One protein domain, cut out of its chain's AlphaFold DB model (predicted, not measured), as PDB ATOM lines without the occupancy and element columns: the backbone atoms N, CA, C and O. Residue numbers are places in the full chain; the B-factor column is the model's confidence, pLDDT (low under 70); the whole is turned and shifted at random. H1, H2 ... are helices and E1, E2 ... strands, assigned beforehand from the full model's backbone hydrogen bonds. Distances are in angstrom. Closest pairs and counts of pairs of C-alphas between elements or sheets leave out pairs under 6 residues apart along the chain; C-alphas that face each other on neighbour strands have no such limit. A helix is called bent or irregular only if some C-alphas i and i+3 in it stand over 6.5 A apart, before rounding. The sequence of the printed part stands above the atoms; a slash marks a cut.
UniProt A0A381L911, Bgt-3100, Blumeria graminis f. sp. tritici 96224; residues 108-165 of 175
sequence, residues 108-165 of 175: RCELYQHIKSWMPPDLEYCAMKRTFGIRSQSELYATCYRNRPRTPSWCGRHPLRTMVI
ATOM      1  N   ARG A 108     610.388 673.961 718.641       65.25
ATOM      2  CA  ARG A 108     610.622 675.328 719.113       65.25
ATOM      3  C   ARG A 108     609.311 676.024 719.430       65.25
ATOM      4  O   ARG A 108     608.778 676.828 718.672       65.25
ATOM      5  N   CYS A 109     608.776 675.686 720.588       72.00
ATOM      6  CA  CYS A 109     607.565 676.308 721.076       72.00
ATOM      7  C   CYS A 109     607.788 677.778 721.467       72.00
ATOM      8  O   CYS A 109     608.822 678.157 722.025       72.00
ATOM      9  N   GLU A 110     606.803 678.631 721.200       76.06
ATOM     10  CA  GLU A 110     606.849 680.022 721.637       76.06
ATOM     11  C   GLU A 110     606.273 680.139 723.049       76.06
ATOM     12  O   GLU A 110     605.141 679.731 723.282       76.06
ATOM     13  N   LEU A 111     607.022 680.730 723.992       81.25
ATOM     14  CA  LEU A 111     606.586 680.878 725.392       81.25
ATOM     15  C   LEU A 111     605.160 681.436 725.517       81.25
ATOM     16  O   LEU A 111     604.382 680.927 726.318       81.25
ATOM     17  N   TYR A 112     604.807 682.448 724.712       81.69
ATOM     18  CA  TYR A 112     603.470 683.040 724.767       81.69
ATOM     19  C   TYR A 112     602.371 682.007 724.482       81.69
ATOM     20  O   TYR A 112     601.298 682.106 725.059       81.69
ATOM     21  N   GLN A 113     602.626 680.998 723.646       81.88
ATOM     22  CA  GLN A 113     601.653 679.961 723.314       81.88
ATOM     23  C   GLN A 113     601.336 679.078 724.529       81.88
ATOM     24  O   GLN A 113     600.188 678.680 724.710       81.88
ATOM     25  N   HIS A 114     602.321 678.834 725.397       84.94
ATOM     26  CA  HIS A 114     602.144 678.068 726.635       84.94
ATOM     27  C   HIS A 114     601.360 678.846 727.681       84.94
ATOM     28  O   HIS A 114     600.370 678.359 728.231       84.94
ATOM     29  N   ILE A 115     601.782 680.088 727.919       87.19
ATOM     30  CA  ILE A 115     601.165 680.941 728.936       87.19
ATOM     31  C   ILE A 115     599.838 681.540 728.462       87.19
ATOM     32  O   ILE A 115     599.133 682.139 729.262       87.19
ATOM     33  N   LYS A 116     599.453 681.361 727.188       84.81
ATOM     34  CA  LYS A 116     598.167 681.823 726.644       84.81
ATOM     35  C   LYS A 116     596.980 681.285 727.438       84.81
ATOM     36  O   LYS A 116     596.021 682.011 727.639       84.81
ATOM     37  N   SER A 117     597.064 680.037 727.898       85.00
ATOM     38  CA  SER A 117     596.024 679.420 728.733       85.00
ATOM     39  C   SER A 117     595.919 680.040 730.131       85.00
ATOM     40  O   SER A 117     594.865 679.966 730.750       85.00
ATOM     41  N   TRP A 118     596.998 680.655 730.622       90.12
ATOM     42  CA  TRP A 118     597.036 681.342 731.914       90.12
ATOM     43  C   TRP A 118     596.575 682.796 731.810       90.12
ATOM     44  O   TRP A 118     596.314 683.434 732.827       90.12
ATOM     45  N   MET A 119     596.510 683.333 730.591       86.25
ATOM     46  CA  MET A 119     596.068 684.696 730.347       86.25
ATOM     47  C   MET A 119     594.535 684.746 730.250       86.25
ATOM     48  O   MET A 119     593.926 683.856 729.653       86.25
ATOM     49  N   PRO A 120     593.909 685.798 730.797       86.56
ATOM     50  CA  PRO A 120     592.495 686.098 730.602       86.56
ATOM     51  C   PRO A 120     592.038 686.047 729.123       86.56
ATOM     52  O   PRO A 120     592.812 686.392 728.225       86.56
ATOM     53  N   PRO A 121     590.786 685.636 728.833       84.31
ATOM     54  CA  PRO A 121     590.295 685.417 727.463       84.31
ATOM     55  C   PRO A 121     590.095 686.704 726.637       84.31
ATOM     56  O   PRO A 121     590.003 686.651 725.404       84.31
ATOM     57  N   ASP A 122     590.025 687.853 727.305       84.69
ATOM     58  CA  ASP A 122     589.989 689.205 726.740       84.69
ATOM     59  C   ASP A 122     591.368 689.691 726.269       84.69
ATOM     60  O   ASP A 122     591.470 690.715 725.582       84.69
ATOM     61  N   LEU A 123     592.426 688.940 726.587       86.94
ATOM     62  CA  LEU A 123     593.784 689.234 726.175       86.94
ATOM     63  C   LEU A 123     594.238 688.341 725.025       86.94
ATOM     64  O   LEU A 123     594.030 687.131 724.975       86.94
ATOM     65  N   GLU A 124     594.941 688.961 724.093       86.50
ATOM     66  CA  GLU A 124     595.528 688.314 722.942       86.50
ATOM     67  C   GLU A 124     596.986 688.735 722.779       86.50
ATOM     68  O   GLU A 124     597.361 689.892 722.989       86.50
ATOM     69  N   TYR A 125     597.829 687.780 722.393       85.56
ATOM     70  CA  TYR A 125     599.229 688.058 722.130       85.56
ATOM     71  C   TYR A 125     599.404 688.854 720.831       85.56
ATOM     72  O   TYR A 125     598.959 688.445 719.758       85.56
ATOM     73  N   CYS A 126     600.105 689.984 720.919       84.38
ATOM     74  CA  CYS A 126     600.455 690.809 719.772       84.38
ATOM     75  C   CYS A 126     601.893 690.515 719.323       84.38
ATOM     76  O   CYS A 126     602.839 690.925 719.992       84.38
ATOM     77  N   ALA A 127     602.088 689.886 718.157       79.00
ATOM     78  CA  ALA A 127     603.426 689.554 717.643       79.00
ATOM     79  C   ALA A 127     604.310 690.790 717.367       79.00
ATOM     80  O   ALA A 127     605.536 690.715 717.442       79.00
ATOM     81  N   MET A 128     603.688 691.943 717.087       78.19
ATOM     82  CA  MET A 128     604.392 693.206 716.835       78.19
ATOM     83  C   MET A 128     604.944 693.830 718.121       78.19
ATOM     84  O   MET A 128     606.107 694.223 718.166       78.19
ATOM     85  N   LYS A 129     604.111 693.909 719.169       76.31
ATOM     86  CA  LYS A 129     604.484 694.466 720.482       76.31
ATOM     87  C   LYS A 129     605.149 693.434 721.399       76.31
ATOM     88  O   LYS A 129     605.742 693.815 722.399       76.31
ATOM     89  N   ARG A 130     605.046 692.144 721.056       77.94
ATOM     90  CA  ARG A 130     605.533 690.981 721.816       77.94
ATOM     91  C   ARG A 130     605.010 690.937 723.251       77.94
ATOM     92  O   ARG A 130     605.734 690.598 724.179       77.94
ATOM     93  N   THR A 131     603.744 691.300 723.416       81.06
ATOM     94  CA  THR A 131     603.061 691.340 724.710       81.06
ATOM     95  C   THR A 131     601.603 690.925 724.553       81.06
ATOM     96  O   THR A 131     601.049 691.014 723.452       81.06
ATOM     97  N   PHE A 132     600.987 690.484 725.647       84.75
ATOM     98  CA  PHE A 132     599.543 690.285 725.717       84.75
ATOM     99  C   PHE A 132     598.844 691.630 725.879       84.75
ATOM    100  O   PHE A 132     599.280 692.490 726.643       84.75
ATOM    101  N   GLY A 133     597.775 691.818 725.121       84.38
ATOM    102  CA  GLY A 133     597.005 693.046 725.101       84.38
ATOM    103  C   GLY A 133     595.542 692.805 724.849       84.38
ATOM    104  O   GLY A 133     595.156 691.697 724.509       84.38
ATOM    105  N   ILE A 134     594.751 693.870 724.959       83.69
ATOM    106  CA  ILE A 134     593.327 693.845 724.620       83.69
ATOM    107  C   ILE A 134     593.144 693.186 723.250       83.69
ATOM    108  O   ILE A 134     593.783 693.588 722.268       83.69
ATOM    109  N   ARG A 135     592.279 692.172 723.215       82.06
ATOM    110  CA  ARG A 135     591.935 691.414 722.017       82.06
ATOM    111  C   ARG A 135     591.492 692.339 720.890       82.06
ATOM    112  O   ARG A 135     590.782 693.322 721.104       82.06
ATOM    113  N   SER A 136     591.917 692.029 719.668       77.00
ATOM    114  CA  SER A 136     591.447 692.782 718.510       77.00
ATOM    115  C   SER A 136     589.958 692.542 718.289       77.00
ATOM    116  O   SER A 136     589.528 691.395 718.218       77.00
ATOM    117  N   GLN A 137     589.195 693.614 718.088       70.62
ATOM    118  CA  GLN A 137     587.806 693.522 717.622       70.62
ATOM    119  C   GLN A 137     587.718 693.199 716.120       70.62
ATOM    120  O   GLN A 137     586.650 692.889 715.608       70.62
ATOM    121  N   SER A 138     588.840 693.285 715.397       68.31
ATOM    122  CA  SER A 138     588.904 692.968 713.973       68.31
ATOM    123  C   SER A 138     589.030 691.459 713.764       68.31
ATOM    124  O   SER A 138     590.078 690.875 714.040       68.31
ATOM    125  N   GLU A 139     587.973 690.840 713.241       69.50
ATOM    126  CA  GLU A 139     587.985 689.441 712.787       69.50
ATOM    127  C   GLU A 139     588.539 689.279 711.361       69.50
ATOM    128  O   GLU A 139     588.820 688.167 710.925       69.50
ATOM    129  N   LEU A 140     588.746 690.386 710.638       69.69
ATOM    130  CA  LEU A 140     589.170 690.379 709.231       69.69
ATOM    131  C   LEU A 140     590.588 689.833 709.024       69.69
ATOM    132  O   LEU A 140     590.900 689.303 707.961       69.69
ATOM    133  N   TYR A 141     591.453 689.969 710.029       68.75
ATOM    134  CA  TYR A 141     592.841 689.527 709.962       68.75
ATOM    135  C   TYR A 141     593.129 688.560 711.103       68.75
ATOM    136  O   TYR A 141     593.014 688.919 712.273       68.75
ATOM    137  N   ALA A 142     593.556 687.341 710.765       72.31
ATOM    138  CA  ALA A 142     593.949 686.333 711.748       72.31
ATOM    139  C   ALA A 142     595.308 686.640 712.409       72.31
ATOM    140  O   ALA A 142     595.585 686.184 713.517       72.31
ATOM    141  N   THR A 143     596.169 687.417 711.745       79.44
ATOM    142  CA  THR A 143     597.545 687.696 712.176       79.44
ATOM    143  C   THR A 143     597.793 689.189 712.396       79.44
ATOM    144  O   THR A 143     597.135 690.061 711.828       79.44
ATOM    145  N   CYS A 144     598.757 689.508 713.264       82.56
ATOM    146  CA  CYS A 144     599.195 690.885 713.478       82.56
ATOM    147  C   CYS A 144     599.904 691.429 712.234       82.56
ATOM    148  O   CYS A 144     600.888 690.847 711.784       82.56
ATOM    149  N   TYR A 145     599.492 692.604 711.764       81.06
ATOM    150  CA  TYR A 145     600.163 693.324 710.683       81.06
ATOM    151  C   TYR A 145     600.626 694.713 711.137       81.06
ATOM    152  O   TYR A 145     600.138 695.267 712.131       81.06
ATOM    153  N   ARG A 146     601.591 695.272 710.401       78.56
ATOM    154  CA  ARG A 146     602.108 696.630 710.617       78.56
ATOM    155  C   ARG A 146     601.083 697.641 710.125       78.56
ATOM    156  O   ARG A 146     600.751 697.629 708.948       78.56
ATOM    157  N   ASN A 147     600.633 698.541 710.998       74.75
ATOM    158  CA  ASN A 147     599.706 699.598 710.583       74.75
ATOM    159  C   ASN A 147     600.417 700.725 709.831       74.75
ATOM    160  O   ASN A 147     599.915 701.267 708.853       74.75
ATOM    161  N   ARG A 148     601.592 701.120 710.333       77.12
ATOM    162  CA  ARG A 148     602.315 702.294 709.851       77.12
ATOM    163  C   ARG A 148     603.782 701.936 709.618       77.12
ATOM    164  O   ARG A 148     604.468 701.599 710.584       77.12
ATOM    165  N   PRO A 149     604.298 702.060 708.381       72.31
ATOM    166  CA  PRO A 149     605.685 701.705 708.060       72.31
ATOM    167  C   PRO A 149     606.721 702.443 708.918       72.31
ATOM    168  O   PRO A 149     607.751 701.882 709.270       72.31
ATOM    169  N   ARG A 150     606.413 703.689 709.307       71.88
ATOM    170  CA  ARG A 150     607.280 704.545 710.135       71.88
ATOM    171  C   ARG A 150     607.353 704.154 711.617       71.88
ATOM    172  O   ARG A 150     608.240 704.636 712.308       71.88
ATOM    173  N   THR A 151     606.448 703.315 712.120       70.62
ATOM    174  CA  THR A 151     606.418 702.903 713.534       70.62
ATOM    175  C   THR A 151     606.216 701.388 713.618       70.62
ATOM    176  O   THR A 151     605.076 700.925 713.715       70.62
ATOM    177  N   PRO A 152     607.302 700.596 713.561       66.94
ATOM    178  CA  PRO A 152     607.237 699.147 713.349       66.94
ATOM    179  C   PRO A 152     606.602 698.356 714.503       66.94
ATOM    180  O   PRO A 152     606.194 697.216 714.299       66.94
ATOM    181  N   SER A 153     606.491 698.943 715.698       68.56
ATOM    182  CA  SER A 153     605.818 698.362 716.870       68.56
ATOM    183  C   SER A 153     604.301 698.598 716.886       68.56
ATOM    184  O   SER A 153     603.587 698.035 717.721       68.56
ATOM    185  N   TRP A 154     603.780 699.422 715.972       73.88
ATOM    186  CA  TRP A 154     602.357 699.726 715.898       73.88
ATOM    187  C   TRP A 154     601.626 698.652 715.084       73.88
ATOM    188  O   TRP A 154     601.644 698.637 713.850       73.88
ATOM    189  N   CYS A 155     600.948 697.759 715.803       82.19
ATOM    190  CA  CYS A 155     600.065 696.764 715.209       82.19
ATOM    191  C   CYS A 155     598.762 697.399 714.705       82.19
ATOM    192  O   CYS A 155     598.133 698.151 715.441       82.19
ATOM    193  N   GLY A 156     598.347 697.085 713.475       79.00
ATOM    194  CA  GLY A 156     597.068 697.550 712.917       79.00
ATOM    195  C   GLY A 156     595.862 696.749 713.392       79.00
ATOM    196  O   GLY A 156     594.745 697.249 713.369       79.00
ATOM    197  N   ARG A 157     596.099 695.528 713.880       83.81
ATOM    198  CA  ARG A 157     595.061 694.630 714.394       83.81
ATOM    199  C   ARG A 157     594.655 694.958 715.833       83.81
ATOM    200  O   ARG A 157     593.483 694.864 716.181       83.81
ATOM    201  N   HIS A 158     595.614 695.349 716.672       81.69
ATOM    202  CA  HIS A 158     595.395 695.605 718.101       81.69
ATOM    203  C   HIS A 158     595.324 697.108 718.408       81.69
ATOM    204  O   HIS A 158     596.094 697.878 717.828       81.69
ATOM    205  N   PRO A 159     594.462 697.547 719.347       71.31
ATOM    206  CA  PRO A 159     594.337 698.959 719.683       71.31
ATOM    207  C   PRO A 159     595.652 699.539 720.227       71.31
ATOM    208  O   PRO A 159     596.475 698.866 720.855       71.31
ATOM    209  N   LEU A 160     595.854 700.837 719.989       60.72
ATOM    210  CA  LEU A 160     597.062 701.581 720.362       60.72
ATOM    211  C   LEU A 160     597.464 701.379 721.830       60.72
ATOM    212  O   LEU A 160     598.643 701.181 722.129       60.72
ATOM    213  N   ARG A 161     596.473 701.338 722.725       58.66
ATOM    214  CA  ARG A 161     596.639 701.301 724.180       58.66
ATOM    215  C   ARG A 161     596.699 699.879 724.751       58.66
ATOM    216  O   ARG A 161     596.122 699.599 725.793       58.66
ATOM    217  N   THR A 162     597.438 698.989 724.090       55.34
ATOM    218  CA  THR A 162     597.982 697.768 724.710       55.34
ATOM    219  C   THR A 162     598.999 698.171 725.786       55.34
ATOM    220  O   THR A 162     600.206 698.086 725.572       55.34
ATOM    221  N   MET A 163     598.536 698.748 726.890       45.12
ATOM    222  CA  MET A 163     599.384 698.975 728.052       45.12
ATOM    223  C   MET A 163     599.685 697.612 728.667       45.12
ATOM    224  O   MET A 163     598.813 696.744 728.727       45.12
ATOM    225  N   VAL A 164     600.931 697.442 729.111       47.50
ATOM    226  CA  VAL A 164     601.297 696.475 730.147       47.50
ATOM    227  C   VAL A 164     600.191 696.495 731.198       47.50
ATOM    228  O   VAL A 164     599.766 697.580 731.598       47.50
ATOM    229  N   ILE A 165     599.701 695.325 731.600       46.34
ATOM    230  CA  ILE A 165     598.734 695.196 732.691       46.34
ATOM    231  C   ILE A 165     599.420 695.733 733.954       46.34
ATOM    232  O   ILE A 165     600.106 695.011 734.669       46.34
TER     233      ILE A 165
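Overview. This is residues 108 to 165 of the 175 residues of the protein "Bgt-3100" of Blumeria graminis f. sp. tritici 96224 (UniProt A0A381L911). This domain has little regular structure: a small two-strand hairpin, E1 and E2, sits between the short helix H1 at one end and a long looping stretch, residues 135 to 165. The printed part has 58 residues, of which 16 are in named elements, in the order H1, E1, E2; the class is mixed and the sheet antiparallel. The whole is compact, with a radius of gyration of the C-alphas of 11.4 A and spans of 32 by 26 by 23 A.

Arrangement. H1, residues 111 to 118, is only just irregular: C-alphas 114 and 117 are 6.6 A apart. Of its O i to N i+4 pairs 2 of 4 are within hydrogen-bond range, and of its O i to N i+3 pairs 2 of 5. Its closest C-alphas to E1, residues 123 to 126, are those of Tyr 112 and Tyr 125, 7.1 A apart. E1 and E2, residues 131 to 134, form a hairpin, with N 124 and O 133 at 2.8 A. H1 and E2 are only just apart, at 8.3 A.

Along the chain. H1 begins at C-alpha 111 (606.586, 680.878, 725.392) and is 11.6 A long. E1 measures 9.4 A. E2 measures 10.1 A and ends at C-alpha 134 (593.327, 693.845, 724.620).

Size, cuts and confidence. The printed part has no cut, and both links are tight. The C-alphas farthest apart, of Trp 118 and Arg 150, are 33.4 A apart. Confidence is under 70 at residues 108, 138 to 141, 152 to 153 and 160 to 165.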